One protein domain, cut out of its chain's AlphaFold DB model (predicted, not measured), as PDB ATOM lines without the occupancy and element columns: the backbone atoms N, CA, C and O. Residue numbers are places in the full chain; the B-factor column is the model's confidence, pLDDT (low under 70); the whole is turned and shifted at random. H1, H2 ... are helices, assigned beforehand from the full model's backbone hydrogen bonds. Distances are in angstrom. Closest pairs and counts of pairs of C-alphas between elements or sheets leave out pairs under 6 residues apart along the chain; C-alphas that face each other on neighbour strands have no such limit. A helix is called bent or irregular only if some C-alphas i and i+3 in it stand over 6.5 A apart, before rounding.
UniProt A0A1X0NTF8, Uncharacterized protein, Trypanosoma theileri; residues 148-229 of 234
ATOM      1  N   GLY A 148     -28.183 -16.204  40.905       73.06
ATOM      2  CA  GLY A 148     -27.069 -15.584  40.190       73.06
ATOM      3  C   GLY A 148     -26.601 -14.291  40.866       73.06
ATOM      4  O   GLY A 148     -27.229 -13.800  41.803       73.06
ATOM      5  N   VAL A 149     -25.531 -13.682  40.349       77.69
ATOM      6  CA  VAL A 149     -24.976 -12.410  40.865       77.69
ATOM      7  C   VAL A 149     -26.061 -11.337  41.066       77.69
ATOM      8  O   VAL A 149     -26.023 -10.584  42.037       77.69
ATOM      9  N   GLY A 150     -27.079 -11.316  40.199       78.06
ATOM     10  CA  GLY A 150     -28.217 -10.406  40.325       78.06
ATOM     11  C   GLY A 150     -29.017 -10.579  41.620       78.06
ATOM     12  O   GLY A 150     -29.459  -9.594  42.197       78.06
ATOM     13  N   CYS A 151     -29.159 -11.799  42.132       83.69
ATOM     14  CA  CYS A 151     -29.875 -12.048  43.379       83.69
ATOM     15  C   CYS A 151     -29.109 -11.520  44.597       83.69
ATOM     16  O   CYS A 151     -29.692 -10.854  45.449       83.69
ATOM     17  N   VAL A 152     -27.790 -11.730  44.640       87.50
ATOM     18  CA  VAL A 152     -26.929 -11.159  45.688       87.50
ATOM     19  C   VAL A 152     -27.023  -9.631  45.675       87.50
ATOM     20  O   VAL A 152     -27.218  -9.014  46.720       87.50
ATOM     21  N   PHE A 153     -26.977  -9.016  44.490       87.06
ATOM     22  CA  PHE A 153     -27.141  -7.569  44.325       87.06
ATOM     23  C   PHE A 153     -28.488  -7.054  44.857       87.06
ATOM     24  O   PHE A 153     -28.525  -6.052  45.569       87.06
ATOM     25  N   VAL A 154     -29.585  -7.765  44.577       89.31
ATOM     26  CA  VAL A 154     -30.921  -7.440  45.102       89.31
ATOM     27  C   VAL A 154     -30.930  -7.504  46.632       89.31
ATOM     28  O   VAL A 154     -31.372  -6.555  47.275       89.31
ATOM     29  N   VAL A 155     -30.381  -8.561  47.236       90.44
ATOM     30  CA  VAL A 155     -30.315  -8.686  48.703       90.44
ATOM     31  C   VAL A 155     -29.523  -7.533  49.327       90.44
ATOM     32  O   VAL A 155     -29.981  -6.945  50.304       90.44
ATOM     33  N   PHE A 156     -28.381  -7.153  48.746       92.00
ATOM     34  CA  PHE A 156     -27.581  -6.033  49.250       92.00
ATOM     35  C   PHE A 156     -28.294  -4.687  49.133       92.00
ATOM     36  O   PHE A 156     -28.253  -3.902  50.077       92.00
ATOM     37  N   ILE A 157     -28.968  -4.415  48.013       90.75
ATOM     38  CA  ILE A 157     -29.694  -3.154  47.834       90.75
ATOM     39  C   ILE A 157     -30.871  -3.066  48.794       90.75
ATOM     40  O   ILE A 157     -30.967  -2.101  49.546       90.75
ATOM     41  N   PHE A 158     -31.760  -4.059  48.797       91.38
ATOM     42  CA  PHE A 158     -32.972  -3.987  49.611       91.38
ATOM     43  C   PHE A 158     -32.662  -4.135  51.102       91.38
ATOM     44  O   PHE A 158     -33.208  -3.390  51.917       91.38
ATOM     45  N   GLY A 159     -31.739  -5.028  51.464       94.75
ATOM     46  CA  GLY A 159     -31.274  -5.183  52.841       94.75
ATOM     47  C   GLY A 159     -30.532  -3.944  53.345       94.75
ATOM     48  O   GLY A 159     -30.816  -3.458  54.440       94.75
ATOM     49  N   GLY A 160     -29.632  -3.384  52.532       94.19
ATOM     50  CA  GLY A 160     -28.905  -2.156  52.854       94.19
ATOM     51  C   GLY A 160     -29.829  -0.945  52.999       94.19
ATOM     52  O   GLY A 160     -29.695  -0.188  53.957       94.19
ATOM     53  N   LEU A 161     -30.810  -0.797  52.103       91.25
ATOM     54  CA  LEU A 161     -31.808   0.274  52.152       91.25
ATOM     55  C   LEU A 161     -32.671   0.186  53.420       91.25
ATOM     56  O   LEU A 161     -32.882   1.194  54.095       91.25
ATOM     57  N   ALA A 162     -33.134  -1.017  53.775       93.81
ATOM     58  CA  ALA A 162     -33.908  -1.241  54.992       93.81
ATOM     59  C   ALA A 162     -33.089  -0.903  56.250       93.81
ATOM     60  O   ALA A 162     -33.559  -0.152  57.106       93.81
ATOM     61  N   MET A 163     -31.843  -1.386  56.330       96.06
ATOM     62  CA  MET A 163     -30.934  -1.069  57.438       96.06
ATOM     63  C   MET A 163     -30.653   0.431  57.543       96.06
ATOM     64  O   MET A 163     -30.686   0.985  58.640       96.06
ATOM     65  N   TYR A 164     -30.435   1.108  56.414       93.06
ATOM     66  CA  TYR A 164     -30.241   2.556  56.372       93.06
ATOM     67  C   TYR A 164     -31.440   3.320  56.953       93.06
ATOM     68  O   TYR A 164     -31.251   4.211  57.786       93.06
ATOM     69  N   ILE A 165     -32.670   2.954  56.570       92.56
ATOM     70  CA  ILE A 165     -33.887   3.580  57.107       92.56
ATOM     71  C   ILE A 165     -33.972   3.356  58.620       92.56
ATOM     72  O   ILE A 165     -34.139   4.321  59.363       92.56
ATOM     73  N   VAL A 166     -33.817   2.111  59.086       94.94
ATOM     74  CA  VAL A 166     -33.940   1.760  60.511       94.94
ATOM     75  C   VAL A 166     -32.916   2.512  61.359       94.94
ATOM     76  O   VAL A 166     -33.293   3.174  62.324       94.94
ATOM     77  N   VAL A 167     -31.636   2.468  60.979       95.38
ATOM     78  CA  VAL A 167     -30.560   3.150  61.716       95.38
ATOM     79  C   VAL A 167     -30.813   4.652  61.778       95.38
ATOM     80  O   VAL A 167     -30.654   5.259  62.836       95.38
ATOM     81  N   THR A 168     -31.258   5.258  60.677       90.50
ATOM     82  CA  THR A 168     -31.465   6.708  60.644       90.50
ATOM     83  C   THR A 168     -32.700   7.141  61.434       90.50
ATOM     84  O   THR A 168     -32.662   8.167  62.109       90.50
ATOM     85  N   VAL A 169     -33.774   6.347  61.406       91.69
ATOM     86  CA  VAL A 169     -34.971   6.580  62.228       91.69
ATOM     87  C   VAL A 169     -34.621   6.488  63.713       91.69
ATOM     88  O   VAL A 169     -34.951   7.402  64.463       91.69
ATOM     89  N   ILE A 170     -33.893   5.443  64.122       93.69
ATOM     90  CA  ILE A 170     -33.420   5.268  65.505       93.69
ATOM     91  C   ILE A 170     -32.555   6.461  65.926       93.69
ATOM     92  O   ILE A 170     -32.782   7.055  66.978       93.69
ATOM     93  N   TRP A 171     -31.592   6.852  65.090       92.75
ATOM     94  CA  TRP A 171     -30.699   7.971  65.378       92.75
ATOM     95  C   TRP A 171     -31.450   9.300  65.538       92.75
ATOM     96  O   TRP A 171     -31.216  10.029  66.499       92.75
ATOM     97  N   ASN A 172     -32.374   9.618  64.628       89.94
ATOM     98  CA  ASN A 172     -33.156  10.855  64.690       89.94
ATOM     99  C   ASN A 172     -34.125  10.874  65.874       89.94
ATOM    100  O   ASN A 172     -34.320  11.933  66.471       89.94
ATOM    101  N   PHE A 173     -34.691   9.719  66.228       90.19
ATOM    102  CA  PHE A 173     -35.561   9.585  67.388       90.19
ATOM    103  C   PHE A 173     -34.803   9.881  68.685       90.19
ATOM    104  O   PHE A 173     -35.212  10.754  69.439       90.19
ATOM    105  N   PHE A 174     -33.659   9.226  68.910       92.62
ATOM    106  CA  PHE A 174     -32.917   9.373  70.168       92.62
ATOM    107  C   PHE A 174     -32.193  10.710  70.325       92.62
ATOM    108  O   PHE A 174     -31.961  11.139  71.451       92.62
ATOM    109  N   ARG A 175     -31.767  11.348  69.228       91.69
ATOM    110  CA  ARG A 175     -30.934  12.559  69.314       91.69
ATOM    111  C   ARG A 175     -31.674  13.870  69.104       91.69
ATOM    112  O   ARG A 175     -31.126  14.901  69.476       91.69
ATOM    113  N   GLN A 176     -32.813  13.862  68.417       84.69
ATOM    114  CA  GLN A 176     -33.439  15.100  67.938       84.69
ATOM    115  C   GLN A 176     -34.890  15.276  68.396       84.69
ATOM    116  O   GLN A 176     -35.483  16.284  68.021       84.69
ATOM    117  N   ASP A 177     -35.460  14.322  69.149       87.44
ATOM    118  CA  ASP A 177     -36.864  14.321  69.608       87.44
ATOM    119  C   ASP A 177     -37.871  14.648  68.489       87.44
ATOM    120  O   ASP A 177     -38.939  15.232  68.689       87.44
ATOM    121  N   LYS A 178     -37.512  14.290  67.252       82.75
ATOM    122  CA  LYS A 178     -38.336  14.531  66.071       82.75
ATOM    123  C   LYS A 178     -39.443  13.489  66.009       82.75
ATOM    124  O   LYS A 178     -39.178  12.296  66.129       82.75
ATOM    125  N   CYS A 179     -40.669  13.944  65.751       84.69
ATOM    126  CA  CYS A 179     -41.865  13.107  65.653       84.69
ATOM    127  C   CYS A 179     -42.506  13.169  64.252       84.69
ATOM    128  O   CYS A 179     -42.413  14.166  63.525       84.69
ATOM    129  N   GLY A 180     -43.186  12.088  63.866       84.94
ATOM    130  CA  GLY A 180     -43.957  11.996  62.624       84.94
ATOM    131  C   GLY A 180     -43.112  11.937  61.343       84.94
ATOM    132  O   GLY A 180     -42.066  11.296  61.286       84.94
ATOM    133  N   LYS A 181     -43.571  12.614  60.280       79.31
ATOM    134  CA  LYS A 181     -42.937  12.586  58.943       79.31
ATOM    135  C   LYS A 181     -41.505  13.145  58.914       79.31
ATOM    136  O   LYS A 181     -40.797  12.943  57.934       79.31
ATOM    137  N   SER A 182     -41.078  13.823  59.979       82.56
ATOM    138  CA  SER A 182     -39.736  14.397  60.115       82.56
ATOM    139  C   SER A 182     -38.650  13.380  60.504       82.56
ATOM    140  O   SER A 182     -37.470  13.722  60.454       82.56
ATOM    141  N   LEU A 183     -39.022  12.139  60.857       85.88
ATOM    142  CA  LEU A 183     -38.058  11.067  61.149       85.88
ATOM    143  C   LEU A 183     -37.397  10.480  59.898       85.88
ATOM    144  O   LEU A 183     -36.311   9.905  60.005       85.88
ATOM    145  N   LEU A 184     -38.038  10.597  58.730       84.81
ATOM    146  CA  LEU A 184     -37.519  10.011  57.498       84.81
ATOM    147  C   LEU A 184     -36.260  10.760  57.034       84.81
ATOM    148  O   LEU A 184     -36.298  11.986  56.886       84.81
ATOM    149  N   PRO A 185     -35.149  10.053  56.761       81.75
ATOM    150  CA  PRO A 185     -33.971  10.682  56.182       81.75
ATOM    151  C   PRO A 185     -34.274  11.189  54.781       81.75
ATOM    152  O   PRO A 185     -34.746  10.416  53.958       81.75
ATOM    153  N   HIS A 186     -33.949  12.449  54.489       87.12
ATOM    154  CA  HIS A 186     -34.068  13.028  53.144       87.12
ATOM    155  C   HIS A 186     -35.464  12.832  52.517       87.12
ATOM    156  O   HIS A 186     -35.603  12.137  51.511       87.12
ATOM    157  N   PRO A 187     -36.523  13.447  53.072       86.88
ATOM    158  CA  PRO A 187     -37.890  13.263  52.581       86.88
ATOM    159  C   PRO A 187     -38.060  13.652  51.104       86.88
ATOM    160  O   PRO A 187     -38.872  13.043  50.416       86.88
ATOM    161  N   ALA A 188     -37.263  14.606  50.606       89.00
ATOM    162  CA  ALA A 188     -37.228  14.967  49.188       89.00
ATOM    163  C   ALA A 188     -36.808  13.781  48.302       89.00
ATOM    164  O   ALA A 188     -37.488  13.468  47.334       89.00
ATOM    165  N   PHE A 189     -35.766  13.041  48.694       88.69
ATOM    166  CA  PHE A 189     -35.324  11.860  47.951       88.69
ATOM    167  C   PHE A 189     -36.413  10.782  47.891       88.69
ATOM    168  O   PHE A 189     -36.671  10.213  46.835       88.69
ATOM    169  N   TRP A 190     -37.085  10.508  49.014       87.25
ATOM    170  CA  TRP A 190     -38.148   9.498  49.051       87.25
ATOM    171  C   TRP A 190     -39.404   9.907  48.287       87.25
ATOM    172  O   TRP A 190     -40.119   9.031  47.805       87.25
ATOM    173  N   ALA A 191     -39.669  11.209  48.157       89.25
ATOM    174  CA  ALA A 191     -40.731  11.709  47.293       89.25
ATOM    175  C   ALA A 191     -40.424  11.443  45.808       89.25
ATOM    176  O   ALA A 191     -41.330  11.085  45.055       89.25
ATOM    177  N   ASP A 192     -39.149  11.526  45.419       91.81
ATOM    178  CA  ASP A 192     -38.693  11.317  44.040       91.81
ATOM    179  C   ASP A 192     -38.408   9.841  43.705       91.81
ATOM    180  O   ASP A 192     -38.397   9.437  42.541       91.81
ATOM    181  N   PHE A 193     -38.215   8.994  44.718       87.75
ATOM    182  CA  PHE A 193     -37.871   7.579  44.555       87.75
ATOM    183  C   PHE A 193     -38.831   6.770  43.651       87.75
ATOM    184  O   PHE A 193     -38.344   5.997  42.821       87.75
ATOM    185  N   PRO A 194     -40.171   6.935  43.716       89.62
ATOM    186  CA  PRO A 194     -41.087   6.252  42.800       89.62
ATOM    187  C   PRO A 194     -40.858   6.633  41.331       89.62
ATOM    188  O   PRO A 194     -40.997   5.785  40.448       89.62
ATOM    189  N   PHE A 195     -40.478   7.887  41.066       89.75
ATOM    190  CA  PHE A 195     -40.156   8.355  39.718       89.75
ATOM    191  C   PHE A 195     -38.841   7.742  39.227       89.75
ATOM    192  O   PHE A 195     -38.801   7.206  38.124       89.75
ATOM    193  N   LEU A 196     -37.816   7.683  40.084       85.62
ATOM    194  CA  LEU A 196     -36.549   7.000  39.787       85.62
ATOM    195  C   LEU A 196     -36.745   5.509  39.457       85.62
ATOM    196  O   LEU A 196     -36.142   4.997  38.514       85.62
ATOM    197  N   LEU A 197     -37.613   4.808  40.197       86.50
ATOM    198  CA  LEU A 197     -37.957   3.412  39.905       86.50
ATOM    199  C   LEU A 197     -38.663   3.264  38.556       86.50
ATOM    200  O   LEU A 197     -38.344   2.349  37.793       86.50
ATOM    201  N   ARG A 198     -39.608   4.160  38.252       88.81
ATOM    202  CA  ARG A 198     -40.312   4.179  36.966       88.81
ATOM    203  C   ARG A 198     -39.334   4.386  35.811       88.81
ATOM    204  O   ARG A 198     -39.366   3.614  34.855       88.81
ATOM    205  N   ASP A 199     -38.451   5.372  35.918       89.00
ATOM    206  CA  ASP A 199     -37.483   5.702  34.871       89.00
ATOM    207  C   ASP A 199     -36.472   4.565  34.671       89.00
ATOM    208  O   ASP A 199     -36.186   4.170  33.537       89.00
ATOM    209  N   GLY A 200     -36.011   3.948  35.764       87.00
ATOM    210  CA  GLY A 200     -35.164   2.756  35.716       87.00
ATOM    211  C   GLY A 200     -35.846   1.563  35.035       87.00
ATOM    212  O   GLY A 200     -35.236   0.908  34.185       87.00
ATOM    213  N   ALA A 201     -37.117   1.299  35.353       87.44
ATOM    214  CA  ALA A 201     -37.890   0.218  34.741       87.44
ATOM    215  C   ALA A 201     -38.105   0.444  33.236       87.44
ATOM    216  O   ALA A 201     -37.910  -0.476  32.437       87.44
ATOM    217  N   VAL A 202     -38.444   1.675  32.837       88.00
ATOM    218  CA  VAL A 202     -38.604   2.060  31.429       88.00
ATOM    219  C   VAL A 202     -37.280   1.899  30.679       88.00
ATOM    220  O   VAL A 202     -37.251   1.256  29.627       88.00
ATOM    221  N   TYR A 203     -36.171   2.400  31.228       85.81
ATOM    222  CA  TYR A 203     -34.843   2.243  30.632       85.81
ATOM    223  C   TYR A 203     -34.474   0.766  30.425       85.81
ATOM    224  O   TYR A 203     -34.018   0.374  29.347       85.81
ATOM    225  N   PHE A 204     -34.702  -0.077  31.438       86.62
ATOM    226  CA  PHE A 204     -34.379  -1.500  31.368       86.62
ATOM    227  C   PHE A 204     -35.244  -2.241  30.340       86.62
ATOM    228  O   PHE A 204     -34.721  -3.036  29.556       86.62
ATOM    229  N   TYR A 205     -36.543  -1.931  30.284       84.88
ATOM    230  CA  TYR A 205     -37.469  -2.473  29.290       84.88
ATOM    231  C   TYR A 205     -37.012  -2.167  27.860       84.88
ATOM    232  O   TYR A 205     -36.895  -3.081  27.043       84.88
ATOM    233  N   TRP A 206     -36.682  -0.906  27.562       82.75
ATOM    234  CA  TRP A 206     -36.203  -0.507  26.235       82.75
ATOM    235  C   TRP A 206     -34.894  -1.195  25.856       82.75
ATOM    236  O   TRP A 206     -34.720  -1.639  24.717       82.75
ATOM    237  N   LYS A 207     -33.979  -1.329  26.820       83.00
ATOM    238  CA  LYS A 207     -32.704  -2.011  26.603       83.00
ATOM    239  C   LYS A 207     -32.909  -3.493  26.285       83.00
ATOM    240  O   LYS A 207     -32.326  -3.977  25.318       83.00
ATOM    241  N   LEU A 208     -33.772  -4.192  27.027       83.12
ATOM    242  CA  LEU A 208     -34.126  -5.589  26.752       83.12
ATOM    243  C   LEU A 208     -34.847  -5.754  25.410       83.12
ATOM    244  O   LEU A 208     -34.478  -6.624  24.626       83.12
ATOM    245  N   ALA A 209     -35.827  -4.899  25.110       82.00
ATOM    246  CA  ALA A 209     -36.570  -4.946  23.852       82.00
ATOM    247  C   ALA A 209     -35.641  -4.855  22.626       82.00
ATOM    248  O   ALA A 209     -35.872  -5.536  21.624       82.00
ATOM    249  N   ARG A 210     -34.547  -4.085  22.732       78.31
ATOM    250  CA  ARG A 210     -33.514  -3.975  21.693       78.31
ATOM    251  C   ARG A 210     -32.709  -5.264  21.506       78.31
ATOM    252  O   ARG A 210     -32.409  -5.617  20.368       78.31
ATOM    253  N   TYR A 211     -32.380  -5.974  22.587       79.12
ATOM    254  CA  TYR A 211     -31.676  -7.261  22.505       79.12
ATOM    255  C   TYR A 211     -32.534  -8.367  21.875       79.12
ATOM    256  O   TYR A 211     -31.997  -9.222  21.178       79.12
ATOM    257  N   PHE A 212     -33.858  -8.323  22.046       79.00
ATOM    258  CA  PHE A 212     -34.785  -9.302  21.461       79.00
ATOM    259  C   PHE A 212     -35.225  -8.987  20.016       79.00
ATOM    260  O   PHE A 212     -36.164  -9.599  19.510       79.00
ATOM    261  N   GLY A 213     -34.560  -8.058  19.320       53.78
ATOM    262  CA  GLY A 213     -34.685  -7.908  17.862       53.78
ATOM    263  C   GLY A 213     -36.011  -7.336  17.348       53.78
ATOM    264  O   GLY A 213     -36.223  -7.289  16.138       53.78
ATOM    265  N   ARG A 214     -36.904  -6.843  18.216       54.19
ATOM    266  CA  ARG A 214     -38.037  -6.026  17.758       54.19
ATOM    267  C   ARG A 214     -37.510  -4.621  17.485       54.19
ATOM    268  O   ARG A 214     -37.234  -3.883  18.422       54.19
ATOM    269  N   GLY A 215     -37.338  -4.277  16.207       54.94
ATOM    270  CA  GLY A 215     -36.778  -3.013  15.706       54.94
ATOM    271  C   GLY A 215     -37.584  -1.746  16.026       54.94
ATOM    272  O   GLY A 215     -37.842  -0.939  15.138       54.94
ATOM    273  N   TYR A 216     -37.980  -1.543  17.281       55.44
ATOM    274  CA  TYR A 216     -38.561  -0.291  17.736       55.44
ATOM    275  C   TYR A 216     -37.464   0.771  17.830       55.44
ATOM    276  O   TYR A 216     -36.472   0.612  18.547       55.44
ATOM    277  N   ARG A 217     -37.646   1.875  17.095       57.59
ATOM    278  CA  ARG A 217     -36.890   3.110  17.328       57.59
ATOM    279  C   ARG A 217     -37.189   3.562  18.752       57.59
ATOM    280  O   ARG A 217     -38.346   3.793  19.088       57.59
ATOM    281  N   SER A 218     -36.146   3.656  19.574       53.62
ATOM    282  CA  SER A 218     -36.251   4.252  20.902       53.62
ATOM    283  C   SER A 218     -36.759   5.686  20.729       53.62
ATOM    284  O   SER A 218     -36.111   6.435  19.993       53.62
ATOM    285  N   PRO A 219     -37.874   6.093  21.356       57.44
ATOM    286  CA  PRO A 219     -38.130   7.512  21.522       57.44
ATOM    287  C   PRO A 219     -36.956   8.088  22.318       57.44
ATOM    288  O   PRO A 219     -36.522   7.507  23.319       57.44
ATOM    289  N   THR A 220     -36.372   9.175  21.824       62.59
ATOM    290  CA  THR A 220     -35.369   9.935  22.570       62.59
ATOM    291  C   THR A 220     -36.032  10.408  23.861       62.59
ATOM    292  O   THR A 220     -37.193  10.812  23.829       62.59
ATOM    293  N   TYR A 221     -35.334  10.326  24.993       60.44
ATOM    294  CA  TYR A 221     -35.849  10.664  26.329       60.44
ATOM    295  C   TYR A 221     -36.588  12.014  26.361       60.44
ATOM    296  O   TYR A 221     -37.624  12.117  27.007       60.44
ATOM    297  N   GLU A 222     -36.143  12.996  25.576       59.72
ATOM    298  CA  GLU A 222     -36.808  14.297  25.398       59.72
ATOM    299  C   GLU A 222     -38.274  14.195  24.921       59.72
ATOM    300  O   GLU A 222     -39.135  14.899  25.443       59.72
ATOM    301  N   GLN A 223     -38.614  13.259  24.028       60.69
ATOM    302  CA  GLN A 223     -39.972  13.148  23.463       60.69
ATOM    303  C   GLN A 223     -41.005  12.522  24.413       60.69
ATOM    304  O   GLN A 223     -42.213  12.657  24.198       60.69
ATOM    305  N   VAL A 224     -40.560  11.801  25.448       62.38
ATOM    306  CA  VAL A 224     -41.467  11.158  26.416       62.38
ATOM    307  C   VAL A 224     -41.938  12.160  27.473       62.38
ATOM    308  O   VAL A 224     -43.094  12.089  27.891       62.38
ATOM    309  N   TYR A 225     -41.090  13.115  27.869       60.44
ATOM    310  CA  TYR A 225     -41.471  14.147  28.837       60.44
ATOM    311  C   TYR A 225     -42.279  15.285  28.192       60.44
ATOM    312  O   TYR A 225     -43.235  15.747  28.808       60.44
ATOM    313  N   GLU A 226     -42.010  15.652  26.930       59.19
ATOM    314  CA  GLU A 226     -42.814  16.666  26.219       59.19
ATOM    315  C   GLU A 226     -44.286  16.260  26.039       59.19
ATOM    316  O   GLU A 226     -45.182  17.083  26.203       59.19
ATOM    317  N   ASN A 227     -44.575  14.985  25.760       55.62
ATOM    318  CA  ASN A 227     -45.959  14.532  25.563       55.62
ATOM    319  C   ASN A 227     -46.733  14.312  26.879       55.62
ATOM    320  O   ASN A 227     -47.962  14.243  26.869       55.62
ATOM    321  N   GLY A 228     -46.036  14.193  28.013       55.69
ATOM    322  CA  GLY A 228     -46.658  14.003  29.325       55.69
ATOM    323  C   GLY A 228     -47.276  15.279  29.901       55.69
ATOM    324  O   GLY A 228     -48.322  15.202  30.545       55.69
ATOM    325  N   ASP A 229     -46.675  16.443  29.640       52.19
ATOM    326  CA  ASP A 229     -47.137  17.727  30.194       52.19
ATOM    327  C   ASP A 229     -48.342  18.321  29.446       52.19
ATOM    328  O   ASP A 229     -49.156  19.031  30.037       52.19
TER     329      ASP A 229
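AT A GLANCE: This is residues 148 to 229 of the 234 residues of an uncharacterized protein of Trypanosoma theileri (UniProt A0A1X0NTF8). Two long helices, H1 and H3, make an open, flat zigzag: H1 runs to a turn that holds the short H2, and H3 runs back from there with a gap between it and H1. Past the far end of H3 the chain folds back to a small helix, H4, which touches no helix. The printed part has 82 residues with four named helices, in the order H1, H2, H3, H4, and no named strand; the class is all helix. It is extended, with a radius of gyration of the C-alphas of 18.6 A and spans of 56 by 40 by 12 A.

HOW THE PARTS SIT: H1, residues 149 to 176, is the longest helix, and with residues 168 to 173 alone it touches H2, residues 180 to 183; the closest C-alphas are those of Val 169 and Leu 183, 5.6 A apart. H3, residues 187 to 211, meets H2 only through their link. H1 and H3 are apart. H4, residues 221 to 229, is apart from H1, H2 and H3. H3 has a kink of 35 degrees near residue 194 and is irregular: C-alphas 191 and 194 are 7.1 A apart. In H1 every O i to N i+4 pair is within hydrogen-bond range, in H3 19 of 21 and in H4 1 of 5, beside 2 of 6 O i to N i+3 pairs in H4; H2 is too short for an O i to N i+4 pair.

IN THESE COORDINATES: H1 begins at C-alpha 149 (-24.976, -12.410, 40.865) and is 39.5 A long from first to last C-alpha. H3 is 36.9 A long and ends at C-alpha 211 (-31.676, -7.261, 22.505). H4 is 13.9 A long and ends at C-alpha 229 (-47.137, 17.727, 30.194).

THE WHOLE: The two C-alphas farthest apart are those of Asp 177 and Gly 215, at 56.6 A. The links from H1 to H2 and from H2 to H3 are tight, and that from H3 to H4 is short. The printed part has no cut. Its mean pLDDT is 81.2, and residues 213 to 229 are under 70.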